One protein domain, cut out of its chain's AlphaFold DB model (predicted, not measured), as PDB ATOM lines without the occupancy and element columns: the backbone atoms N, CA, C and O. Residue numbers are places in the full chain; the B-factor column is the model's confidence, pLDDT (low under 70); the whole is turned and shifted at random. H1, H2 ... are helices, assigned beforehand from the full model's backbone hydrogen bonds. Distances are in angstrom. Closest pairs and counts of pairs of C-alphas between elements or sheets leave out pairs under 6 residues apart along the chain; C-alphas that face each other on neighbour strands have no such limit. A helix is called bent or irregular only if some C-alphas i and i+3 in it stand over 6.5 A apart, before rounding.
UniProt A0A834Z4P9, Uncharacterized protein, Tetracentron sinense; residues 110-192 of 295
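This is residues 110 to 192 of the 295 residues of an uncharacterized protein of Tetracentron sinense (UniProt A0A834Z4P9). This is a loose, elongated row of helices: the short helix H3 sits in the middle, and the two longer helices, H1 and H4, reach away from it toward opposite ends of the long axis. The chain returns from the far end of H1 to H3 by way of the small helix H2, which touches no helix and leaves an open space toward H1, and between H3 and H4 residues 153 to 173 make a wide loop with no named element. The printed part has 83 residues with four named helices, in the order H1, H2, H3, H4, and no named strand; the class is all helix. The whole is loose, with a radius of gyration of the C-alphas of 15.7 A, and spans 46 by 27 by 19 A.

H1, residues 113 to 127, is the longest helix, and it touches H3, residues 145 to 152, with residues 113 to 115 alone. Their closest C-alphas, those of Tyr 114 and His 147, are 5.6 A apart, and their lines are about perpendicular, at 90 degrees. H4, residues 174 to 187, touches H3 with residues 183 to 187 alone; the closest C-alphas are those of Gly 150 and Leu 187, 5.6 A apart. H3 and H4 run opposite ways at a steep tilt of 55 degrees. H2, residues 136 to 141, is apart from H1, H3 and H4, and H1 and H4 are apart too. In H1, H2 and H3 every O i to N i+4 pair is within hydrogen-bond range; in H4 8 of 10 are.

H1 begins at C-alpha 113 at (22.769, 31.434, 39.365) and ends at C-alpha 127 at (17.945, 33.661, 19.201), 20.9 A from first to last C-alpha. H2 measures 8.8 A and H3 10.5 A in the same way. H4 measures 16.5 A and ends at C-alpha 187 at (25.606, 27.812, 48.911). H4 is irregular: C-alphas 175 and 178 are 9.1 A apart, against about 5 A in a regular helix, and its line is a rough one.

The two C-alphas farthest apart are those of Gly 129 and Ser 175, at 47.0 A, while the first and last printed C-alphas, of Met 110 and Ser 192, are 9.7 A apart. The printed part has no cut. The link from H1 to H2 is short, with 8 residues; that from H2 to H3 is tight, with 3; that from H3 to H4 is long, with 21. The mean pLDDT of the printed part is 75.0, and 26 residues, 132 to 142 and 160 to 174, are under 70.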
ATOM      1  N   MET A 110      22.496  30.518  45.011       86.81
ATOM      2  CA  MET A 110      23.936  30.785  44.910       86.81
ATOM      3  C   MET A 110      24.697  29.686  44.163       86.81
ATOM      4  O   MET A 110      25.620  29.986  43.411       86.81
ATOM      5  N   GLY A 111      24.272  28.429  44.315       85.69
ATOM      6  CA  GLY A 111      24.858  27.297  43.599       85.69
ATOM      7  C   GLY A 111      24.538  27.260  42.105       85.69
ATOM      8  O   GLY A 111      25.280  26.647  41.357       85.69
ATOM      9  N   TYR A 112      23.465  27.908  41.646       84.94
ATOM     10  CA  TYR A 112      22.911  27.709  40.296       84.94
ATOM     11  C   TYR A 112      22.930  28.968  39.430       84.94
ATOM     12  O   TYR A 112      22.902  28.879  38.205       84.94
ATOM     13  N   ILE A 113      22.955  30.151  40.048       86.38
ATOM     14  CA  ILE A 113      22.769  31.434  39.365       86.38
ATOM     15  C   ILE A 113      23.803  31.689  38.266       86.38
ATOM     16  O   ILE A 113      23.456  32.251  37.227       86.38
ATOM     17  N   TYR A 114      25.052  31.266  38.476       87.25
ATOM     18  CA  TYR A 114      26.128  31.443  37.504       87.25
ATOM     19  C   TYR A 114      25.833  30.669  36.212       87.25
ATOM     20  O   TYR A 114      25.768  31.266  35.139       87.25
ATOM     21  N   GLU A 115      25.564  29.368  36.332       85.25
ATOM     22  CA  GLU A 115      25.234  28.486  35.209       85.25
ATOM     23  C   GLU A 115      23.917  28.883  34.532       85.25
ATOM     24  O   GLU A 115      23.827  28.966  33.308       85.25
ATOM     25  N   ALA A 116      22.881  29.195  35.316       86.81
ATOM     26  CA  ALA A 116      21.591  29.626  34.781       86.81
ATOM     27  C   ALA A 116      21.721  30.907  33.941       86.81
ATOM     28  O   ALA A 116      21.060  31.055  32.909       86.81
ATOM     29  N   MET A 117      22.588  31.830  34.366       86.19
ATOM     30  CA  MET A 117      22.891  33.045  33.618       86.19
ATOM     31  C   MET A 117      23.669  32.752  32.335       86.19
ATOM     32  O   MET A 117      23.378  33.363  31.307       86.19
ATOM     33  N   ASP A 118      24.637  31.838  32.380       84.94
ATOM     34  CA  ASP A 118      25.426  31.461  31.207       84.94
ATOM     35  C   ASP A 118      24.546  30.822  30.121       84.94
ATOM     36  O   ASP A 118      24.482  31.316  28.993       84.94
ATOM     37  N   ARG A 119      23.700  29.856  30.504       86.25
ATOM     38  CA  ARG A 119      22.684  29.266  29.613       86.25
ATOM     39  C   ARG A 119      21.729  30.305  29.042       86.25
ATOM     40  O   ARG A 119      21.358  30.234  27.866       86.25
ATOM     41  N   ALA A 120      21.314  31.281  29.853       85.81
ATOM     42  CA  ALA A 120      20.444  32.352  29.384       85.81
ATOM     43  C   ALA A 120      21.126  33.219  28.316       85.81
ATOM     44  O   ALA A 120      20.478  33.583  27.334       85.81
ATOM     45  N   LYS A 121      22.422  33.516  28.470       84.50
ATOM     46  CA  LYS A 121      23.199  34.269  27.474       84.50
ATOM     47  C   LYS A 121      23.318  33.509  26.160       84.50
ATOM     48  O   LYS A 121      23.035  34.101  25.119       84.50
ATOM     49  N   GLU A 122      23.681  32.230  26.204       84.50
ATOM     50  CA  GLU A 122      23.810  31.420  24.987       84.50
ATOM     51  C   GLU A 122      22.461  31.269  24.274       84.50
ATOM     52  O   GLU A 122      22.372  31.547  23.081       84.50
ATOM     53  N   THR A 123      21.370  31.025  25.012       84.06
ATOM     54  CA  THR A 123      20.016  30.963  24.423       84.06
ATOM     55  C   THR A 123      19.634  32.266  23.708       84.06
ATOM     56  O   THR A 123      19.031  32.259  22.634       84.06
ATOM     57  N   ILE A 124      19.964  33.418  24.301       84.44
ATOM     58  CA  ILE A 124      19.654  34.722  23.707       84.44
ATOM     59  C   ILE A 124      20.523  34.986  22.476       84.44
ATOM     60  O   ILE A 124      20.024  35.472  21.463       84.44
ATOM     61  N   LYS A 125      21.812  34.661  22.551       85.19
ATOM     62  CA  LYS A 125      22.760  34.795  21.443       85.19
ATOM     63  C   LYS A 125      22.334  33.945  20.247       85.19
ATOM     64  O   LYS A 125      22.324  34.453  19.128       85.19
ATOM     65  N   GLU A 126      21.911  32.704  20.472       82.88
ATOM     66  CA  GLU A 126      21.325  31.844  19.438       82.88
ATOM     67  C   GLU A 126      20.066  32.475  18.830       82.88
ATOM     68  O   GLU A 126      19.943  32.569  17.608       82.88
ATOM     69  N   ALA A 127      19.161  32.995  19.667       80.62
ATOM     70  CA  ALA A 127      17.945  33.661  19.201       80.62
ATOM     71  C   ALA A 127      18.225  34.918  18.353       80.62
ATOM     72  O   ALA A 127      17.431  35.230  17.469       80.62
ATOM     73  N   MET A 128      19.343  35.617  18.590       81.69
ATOM     74  CA  MET A 128      19.775  36.805  17.835       81.69
ATOM     75  C   MET A 128      20.721  36.490  16.660       81.69
ATOM     76  O   MET A 128      21.373  37.396  16.138       81.69
ATOM     77  N   GLY A 129      20.841  35.226  16.240       79.19
ATOM     78  CA  GLY A 129      21.690  34.851  15.103       79.19
ATOM     79  C   GLY A 129      23.190  34.997  15.378       79.19
ATOM     80  O   GLY A 129      23.954  35.348  14.483       79.19
ATOM     81  N   GLY A 130      23.618  34.769  16.623       73.25
ATOM     82  CA  GLY A 130      25.025  34.787  17.027       73.25
ATOM     83  C   GLY A 130      25.556  36.158  17.452       73.25
ATOM     84  O   GLY A 130      26.724  36.265  17.831       73.25
ATOM     85  N   GLN A 131      24.727  37.207  17.436       71.00
ATOM     86  CA  GLN A 131      25.132  38.512  17.952       71.00
ATOM     87  C   GLN A 131      25.328  38.462  19.471       71.00
ATOM     88  O   GLN A 131      24.475  37.987  20.222       71.00
ATOM     89  N   ARG A 132      26.475  38.973  19.933       62.38
ATOM     90  CA  ARG A 132      26.823  38.997  21.356       62.38
ATOM     91  C   ARG A 132      25.901  39.963  22.097       62.38
ATOM     92  O   ARG A 132      25.989  41.178  21.938       62.38
ATOM     93  N   TYR A 133      25.034  39.411  22.939       63.97
ATOM     94  CA  TYR A 133      24.179  40.180  23.832       63.97
ATOM     95  C   TYR A 133      24.927  40.491  25.130       63.97
ATOM     96  O   TYR A 133      25.163  39.612  25.955       63.97
ATOM     97  N   GLU A 134      25.311  41.754  25.322       59.94
ATOM     98  CA  GLU A 134      26.088  42.177  26.486       59.94
ATOM     99  C   GLU A 134      25.450  43.409  27.147       59.94
ATOM    100  O   GLU A 134      25.568  44.539  26.680       59.94
ATOM    101  N   ARG A 135      24.744  43.218  28.267       65.12
ATOM    102  CA  ARG A 135      24.361  44.305  29.169       65.12
ATOM    103  C   ARG A 135      25.428  44.398  30.231       65.12
ATOM    104  O   ARG A 135      25.622  43.488  31.035       65.12
ATOM    105  N   ARG A 136      26.000  45.592  30.310       60.88
ATOM    106  CA  ARG A 136      26.933  46.021  31.356       60.88
ATOM    107  C   ARG A 136      26.474  45.645  32.769       60.88
ATOM    108  O   ARG A 136      27.292  45.271  33.597       60.88
ATOM    109  N   LYS A 137      25.162  45.677  33.030       64.44
ATOM    110  CA  LYS A 137      24.581  45.343  34.337       64.44
ATOM    111  C   LYS A 137      24.821  43.879  34.757       64.44
ATOM    112  O   LYS A 137      24.959  43.632  35.948       64.44
ATOM    113  N   TRP A 138      24.944  42.928  33.825       68.06
ATOM    114  CA  TRP A 138      25.184  41.515  34.163       68.06
ATOM    115  C   TRP A 138      26.607  41.244  34.628       68.06
ATOM    116  O   TRP A 138      26.788  40.595  35.653       68.06
ATOM    117  N   ASN A 139      27.598  41.775  33.912       65.31
ATOM    118  CA  ASN A 139      29.005  41.569  34.261       65.31
ATOM    119  C   ASN A 139      29.348  42.239  35.600       65.31
ATOM    120  O   ASN A 139      30.202  41.758  36.330       65.31
ATOM    121  N   VAL A 140      28.639  43.316  35.951       66.69
ATOM    122  CA  VAL A 140      28.862  44.045  37.206       66.69
ATOM    123  C   VAL A 140      28.084  43.452  38.385       66.69
ATOM    124  O   VAL A 140      28.585  43.492  39.499       66.69
ATOM    125  N   GLN A 141      26.878  42.906  38.198       66.75
ATOM    126  CA  GLN A 141      26.033  42.488  39.334       66.75
ATOM    127  C   GLN A 141      25.917  40.973  39.511       66.75
ATOM    128  O   GLN A 141      25.800  40.500  40.635       66.75
ATOM    129  N   LEU A 142      25.940  40.207  38.420       65.62
ATOM    130  CA  LEU A 142      25.597  38.780  38.435       65.62
ATOM    131  C   LEU A 142      26.793  37.878  38.112       65.62
ATOM    132  O   LEU A 142      26.754  36.691  38.410       65.62
ATOM    133  N   HIS A 143      27.896  38.436  37.610       71.19
ATOM    134  CA  HIS A 143      29.146  37.717  37.342       71.19
ATOM    135  C   HIS A 143      30.211  38.010  38.412       71.19
ATOM    136  O   HIS A 143      31.312  38.459  38.125       71.19
ATOM    137  N   GLN A 144      29.842  37.814  39.678       81.94
ATOM    138  CA  GLN A 144      30.733  38.034  40.817       81.94
ATOM    139  C   GLN A 144      31.511  36.753  41.156       81.94
ATOM    140  O   GLN A 144      30.945  35.663  41.021       81.94
ATOM    141  N   PRO A 145      32.755  36.852  41.670       88.38
ATOM    142  CA  PRO A 145      33.541  35.687  42.088       88.38
ATOM    143  C   PRO A 145      32.793  34.765  43.056       88.38
ATOM    144  O   PRO A 145      32.966  33.552  43.019       88.38
ATOM    145  N   LEU A 146      31.908  35.332  43.877       89.00
ATOM    146  CA  LEU A 146      31.079  34.579  44.811       89.00
ATOM    147  C   LEU A 146      30.063  33.660  44.110       89.00
ATOM    148  O   LEU A 146      29.883  32.527  44.539       89.00
ATOM    149  N   HIS A 147      29.449  34.108  43.010       88.12
ATOM    150  CA  HIS A 147      28.547  33.269  42.212       88.12
ATOM    151  C   HIS A 147      29.315  32.140  41.510       88.12
ATOM    152  O   HIS A 147      28.835  31.013  41.452       88.12
ATOM    153  N   ALA A 148      30.525  32.426  41.015       88.31
ATOM    154  CA  ALA A 148      31.394  31.409  40.422       88.31
ATOM    155  C   ALA A 148      31.837  30.368  41.465       88.31
ATOM    156  O   ALA A 148      31.812  29.172  41.191       88.31
ATOM    157  N   ALA A 149      32.179  30.810  42.678       90.56
ATOM    158  CA  ALA A 149      32.480  29.916  43.791       90.56
ATOM    159  C   ALA A 149      31.267  29.052  44.164       90.56
ATOM    160  O   ALA A 149      31.419  27.852  44.351       90.56
ATOM    161  N   GLY A 150      30.064  29.635  44.216       89.25
ATOM    162  CA  GLY A 150      28.823  28.889  44.437       89.25
ATOM    163  C   GLY A 150      28.613  27.781  43.405       89.25
ATOM    164  O   GLY A 150      28.332  26.650  43.783       89.25
ATOM    165  N   TYR A 151      28.830  28.078  42.123       87.75
ATOM    166  CA  TYR A 151      28.767  27.088  41.045       87.75
ATOM    167  C   TYR A 151      29.785  25.954  41.210       87.75
ATOM    168  O   TYR A 151      29.404  24.788  41.207       87.75
ATOM    169  N   ILE A 152      31.062  26.288  41.422       87.88
ATOM    170  CA  ILE A 152      32.142  25.296  41.570       87.88
ATOM    171  C   ILE A 152      31.921  24.391  42.788       87.88
ATOM    172  O   ILE A 152      32.274  23.215  42.773       87.88
ATOM    173  N   LEU A 153      31.355  24.938  43.863       87.00
ATOM    174  CA  LEU A 153      31.126  24.206  45.108       87.00
ATOM    175  C   LEU A 153      29.816  23.413  45.107       87.00
ATOM    176  O   LEU A 153      29.548  22.722  46.088       87.00
ATOM    177  N   ASN A 154      29.002  23.501  44.050       85.12
ATOM    178  CA  ASN A 154      27.757  22.754  43.945       85.12
ATOM    179  C   ASN A 154      28.017  21.344  43.371       85.12
ATOM    180  O   ASN A 154      28.290  21.217  42.175       85.12
ATOM    181  N   PRO A 155      27.911  20.273  44.184       79.69
ATOM    182  CA  PRO A 155      28.208  18.916  43.733       79.69
ATOM    183  C   PRO A 155      27.233  18.409  42.659       79.69
ATOM    184  O   PRO A 155      27.617  17.541  41.881       79.69
ATOM    185  N   GLU A 156      26.021  18.969  42.545       78.31
ATOM    186  CA  GLU A 156      25.031  18.533  41.542       78.31
ATOM    187  C   GLU A 156      25.513  18.692  40.087       78.31
ATOM    188  O   GLU A 156      24.987  18.034  39.195       78.31
ATOM    189  N   PHE A 157      26.517  19.538  39.817       78.88
ATOM    190  CA  PHE A 157      27.087  19.675  38.468       78.88
ATOM    191  C   PHE A 157      28.153  18.635  38.126       78.88
ATOM    192  O   PHE A 157      28.495  18.478  36.956       78.88
ATOM    193  N   TYR A 158      28.702  17.956  39.131       79.50
ATOM    194  CA  TYR A 158      29.859  17.076  38.975       79.50
ATOM    195  C   TYR A 158      29.528  15.609  39.251       79.50
ATOM    196  O   TYR A 158      30.268  14.732  38.812       79.50
ATOM    197  N   TYR A 159      28.422  15.344  39.947       70.69
ATOM    198  CA  TYR A 159      27.998  14.010  40.354       70.69
ATOM    199  C   TYR A 159      26.532  13.785  39.974       70.69
ATOM    200  O   TYR A 159      25.682  14.643  40.216       70.69
ATOM    201  N   ASN A 160      26.219  12.628  39.392       59.19
ATOM    202  CA  ASN A 160      24.839  12.254  39.102       59.19
ATOM    203  C   ASN A 160      24.135  11.837  40.402       59.19
ATOM    204  O   ASN A 160      24.657  11.028  41.162       59.19
ATOM    205  N   ASN A 161      22.909  12.322  40.629       54.28
ATOM    206  CA  ASN A 161      22.087  11.993  41.811       54.28
ATOM    207  C   ASN A 161      21.771  10.489  41.983       54.28
ATOM    208  O   ASN A 161      21.166  10.115  42.981       54.28
ATOM    209  N   GLN A 162      22.133   9.635  41.019       50.22
ATOM    210  CA  GLN A 162      22.009   8.177  41.125       50.22
ATOM    211  C   GLN A 162      23.205   7.520  41.832       50.22
ATOM    212  O   GLN A 162      23.076   6.384  42.273       50.22
ATOM    213  N   ASP A 163      24.320   8.240  41.989       47.91
ATOM    214  CA  ASP A 163      25.563   7.730  42.581       47.91
ATOM    215  C   ASP A 163      25.795   8.231  44.017       47.91
ATOM    216  O   ASP A 163      26.829   7.929  44.608       47.91
ATOM    217  N   ILE A 164      24.869   9.021  44.579       47.59
ATOM    218  CA  ILE A 164      25.002   9.605  45.921       47.59
ATOM    219  C   ILE A 164      23.900   9.047  46.819       47.59
ATOM    220  O   ILE A 164      22.742   9.469  46.753       47.59
ATOM    221  N   GLU A 165      24.271   8.125  47.703       45.91
ATOM    222  CA  GLU A 165      23.421   7.701  48.815       45.91
ATOM    223  C   GLU A 165      23.056   8.930  49.686       45.91
ATOM    224  O   GLU A 165      23.909   9.788  49.938       45.91
ATOM    225  N   PRO A 166      21.819   9.059  50.209       45.88
ATOM    226  CA  PRO A 166      21.399  10.212  51.019       45.88
ATOM    227  C   PRO A 166      22.307  10.519  52.226       45.88
ATOM    228  O   PRO A 166      22.371  11.661  52.683       45.88
ATOM    229  N   CYS A 167      23.025   9.516  52.740       43.22
ATOM    230  CA  CYS A 167      24.003   9.663  53.819       43.22
ATOM    231  C   CYS A 167      25.336  10.294  53.362       43.22
ATOM    232  O   CYS A 167      26.036  10.910  54.168       43.22
ATOM    233  N   GLU A 168      25.673  10.215  52.075       47.50
ATOM    234  CA  GLU A 168      26.920  10.732  51.508       47.50
ATOM    235  C   GLU A 168      26.837  12.219  51.158       47.50
ATOM    236  O   GLU A 168      27.841  12.923  51.258       47.50
ATOM    237  N   GLN A 169      25.643  12.750  50.873       51.72
ATOM    238  CA  GLN A 169      25.463  14.181  50.584       51.72
ATOM    239  C   GLN A 169      25.864  15.073  51.780       51.72
ATOM    240  O   GLN A 169      26.398  16.165  51.588       51.72
ATOM    241  N   GLY A 170      25.671  14.594  53.019       51.59
ATOM    242  CA  GLY A 170      26.132  15.262  54.247       51.59
ATOM    243  C   GLY A 170      27.596  14.974  54.621       51.59
ATOM    244  O   GLY A 170      28.206  15.741  55.366       51.59
ATOM    245  N   SER A 171      28.172  13.892  54.089       55.56
ATOM    246  CA  SER A 171      29.576  13.494  54.291       55.56
ATOM    247  C   SER A 171      30.511  14.039  53.199       55.56
ATOM    248  O   SER A 171      31.737  13.940  53.305       55.56
ATOM    249  N   PHE A 172      29.948  14.651  52.152       60.09
ATOM    250  CA  PHE A 172      30.696  15.171  51.018       60.09
ATOM    251  C   PHE A 172      31.693  16.252  51.465       60.09
ATOM    252  O   PHE A 172      31.310  17.279  52.031       60.09
ATOM    253  N   GLY A 173      32.987  16.006  51.244       62.22
ATOM    254  CA  GLY A 173      34.063  16.882  51.717       62.22
ATOM    255  C   GLY A 173      34.414  16.732  53.205       62.22
ATOM    256  O   GLY A 173      35.064  17.616  53.758       62.22
ATOM    257  N   SER A 174      34.040  15.630  53.868       67.75
ATOM    258  CA  SER A 174      34.429  15.344  55.263       67.75
ATOM    259  C   SER A 174      35.953  15.318  55.467       67.75
ATOM    260  O   SER A 174      36.452  15.782  56.495       67.75
ATOM    261  N   SER A 175      36.709  14.890  54.450       74.62
ATOM    262  CA  SER A 175      38.178  14.962  54.414       74.62
ATOM    263  C   SER A 175      38.727  16.397  54.365       74.62
ATOM    264  O   SER A 175      39.903  16.617  54.643       74.62
ATOM    265  N   THR A 176      37.894  17.389  54.033       79.75
ATOM    266  CA  THR A 176      38.241  18.812  53.906       79.75
ATOM    267  C   THR A 176      37.230  19.691  54.653       79.75
ATOM    268  O   THR A 176      36.617  20.606  54.103       79.75
ATOM    269  N   SER A 177      37.090  19.454  55.960       81.88
ATOM    270  CA  SER A 177      36.080  20.086  56.832       81.88
ATOM    271  C   SER A 177      35.978  21.620  56.742       81.88
ATOM    272  O   SER A 177      34.882  22.176  56.836       81.88
ATOM    273  N   ASN A 178      37.090  22.336  56.535       85.81
ATOM    274  CA  ASN A 178      37.069  23.792  56.350       85.81
ATOM    275  C   ASN A 178      36.422  24.203  55.018       85.81
ATOM    276  O   ASN A 178      35.645  25.159  54.987       85.81
ATOM    277  N   LEU A 179      36.702  23.470  53.937       84.06
ATOM    278  CA  LEU A 179      36.110  23.711  52.624       84.06
ATOM    279  C   LEU A 179      34.625  23.349  52.625       84.06
ATOM    280  O   LEU A 179      33.821  24.115  52.107       84.06
ATOM    281  N   GLN A 180      34.249  22.249  53.282       81.25
ATOM    282  CA  GLN A 180      32.850  21.858  53.448       81.25
ATOM    283  C   GLN A 180      32.040  22.946  54.174       81.25
ATOM    284  O   GLN A 180      30.984  23.366  53.701       81.25
ATOM    285  N   LYS A 181      32.559  23.477  55.291       81.88
ATOM    286  CA  LYS A 181      31.923  24.590  56.019       81.88
ATOM    287  C   LYS A 181      31.801  25.846  55.158       81.88
ATOM    288  O   LYS A 181      30.792  26.543  55.239       81.88
ATOM    289  N   LEU A 182      32.823  26.146  54.358       85.50
ATOM    290  CA  LEU A 182      32.796  27.278  53.437       85.50
ATOM    291  C   LEU A 182      31.752  27.075  52.330       85.50
ATOM    292  O   LEU A 182      30.973  27.989  52.074       85.50
ATOM    293  N   ALA A 183      31.685  25.883  51.733       83.19
ATOM    294  CA  ALA A 183      30.714  25.523  50.704       83.19
ATOM    295  C   ALA A 183      29.278  25.641  51.216       83.19
ATOM    296  O   ALA A 183      28.474  26.326  50.594       83.19
ATOM    297  N   LEU A 184      28.977  25.084  52.392       80.81
ATOM    298  CA  LEU A 184      27.657  25.211  53.017       80.81
ATOM    299  C   LEU A 184      27.269  26.676  53.253       80.81
ATOM    300  O   LEU A 184      26.137  27.070  52.980       80.81
ATOM    301  N   ARG A 185      28.213  27.501  53.725       84.88
ATOM    302  CA  ARG A 185      27.971  28.934  53.940       84.88
ATOM    303  C   ARG A 185      27.714  29.675  52.637       84.88
ATOM    304  O   ARG A 185      26.782  30.463  52.597       84.88
ATOM    305  N   ILE A 186      28.526  29.440  51.607       85.69
ATOM    306  CA  ILE A 186      28.376  30.093  50.302       85.69
ATOM    307  C   ILE A 186      27.065  29.651  49.654       85.69
ATOM    308  O   ILE A 186      26.256  30.500  49.302       85.69
ATOM    309  N   LEU A 187      26.814  28.345  49.543       82.88
ATOM    310  CA  LEU A 187      25.606  27.812  48.911       82.88
ATOM    311  C   LEU A 187      24.328  28.266  49.623       82.88
ATOM    312  O   LEU A 187      23.324  28.473  48.954       82.88
ATOM    313  N   GLY A 188      24.370  28.481  50.940       79.94
ATOM    314  CA  GLY A 188      23.242  28.994  51.721       79.94
ATOM    315  C   GLY A 188      22.940  30.490  51.549       79.94
ATOM    316  O   GLY A 188      21.960  30.969  52.117       79.94
ATOM    317  N   LEU A 189      23.748  31.251  50.802       83.12
ATOM    318  CA  LEU A 189      23.502  32.678  50.587       83.12
ATOM    319  C   LEU A 189      22.328  32.927  49.627       83.12
ATOM    320  O   LEU A 189      22.146  32.246  48.618       83.12
ATOM    321  N   THR A 190      21.562  33.982  49.901       78.19
ATOM    322  CA  THR A 190      20.512  34.481  49.007       78.19
ATOM    323  C   THR A 190      21.106  35.383  47.928       78.19
ATOM    324  O   THR A 190      21.919  36.258  48.228       78.19
ATOM    325  N   CYS A 191      20.650  35.243  46.683       77.44
ATOM    326  CA  CYS A 191      21.069  36.105  45.569       77.44
ATOM    327  C   CYS A 191      20.102  37.269  45.291       77.44
ATOM    328  O   CYS A 191      20.333  38.044  44.366       77.44
ATOM    329  N   SER A 192      19.018  37.385  46.063       76.00
ATOM    330  CA  SER A 192      17.995  38.420  45.907       76.00
ATOM    331  C   SER A 192      17.506  38.915  47.265       76.00
ATOM    332  O   SER A 192      17.368  38.134  48.206       76.00
TER     333      SER A 192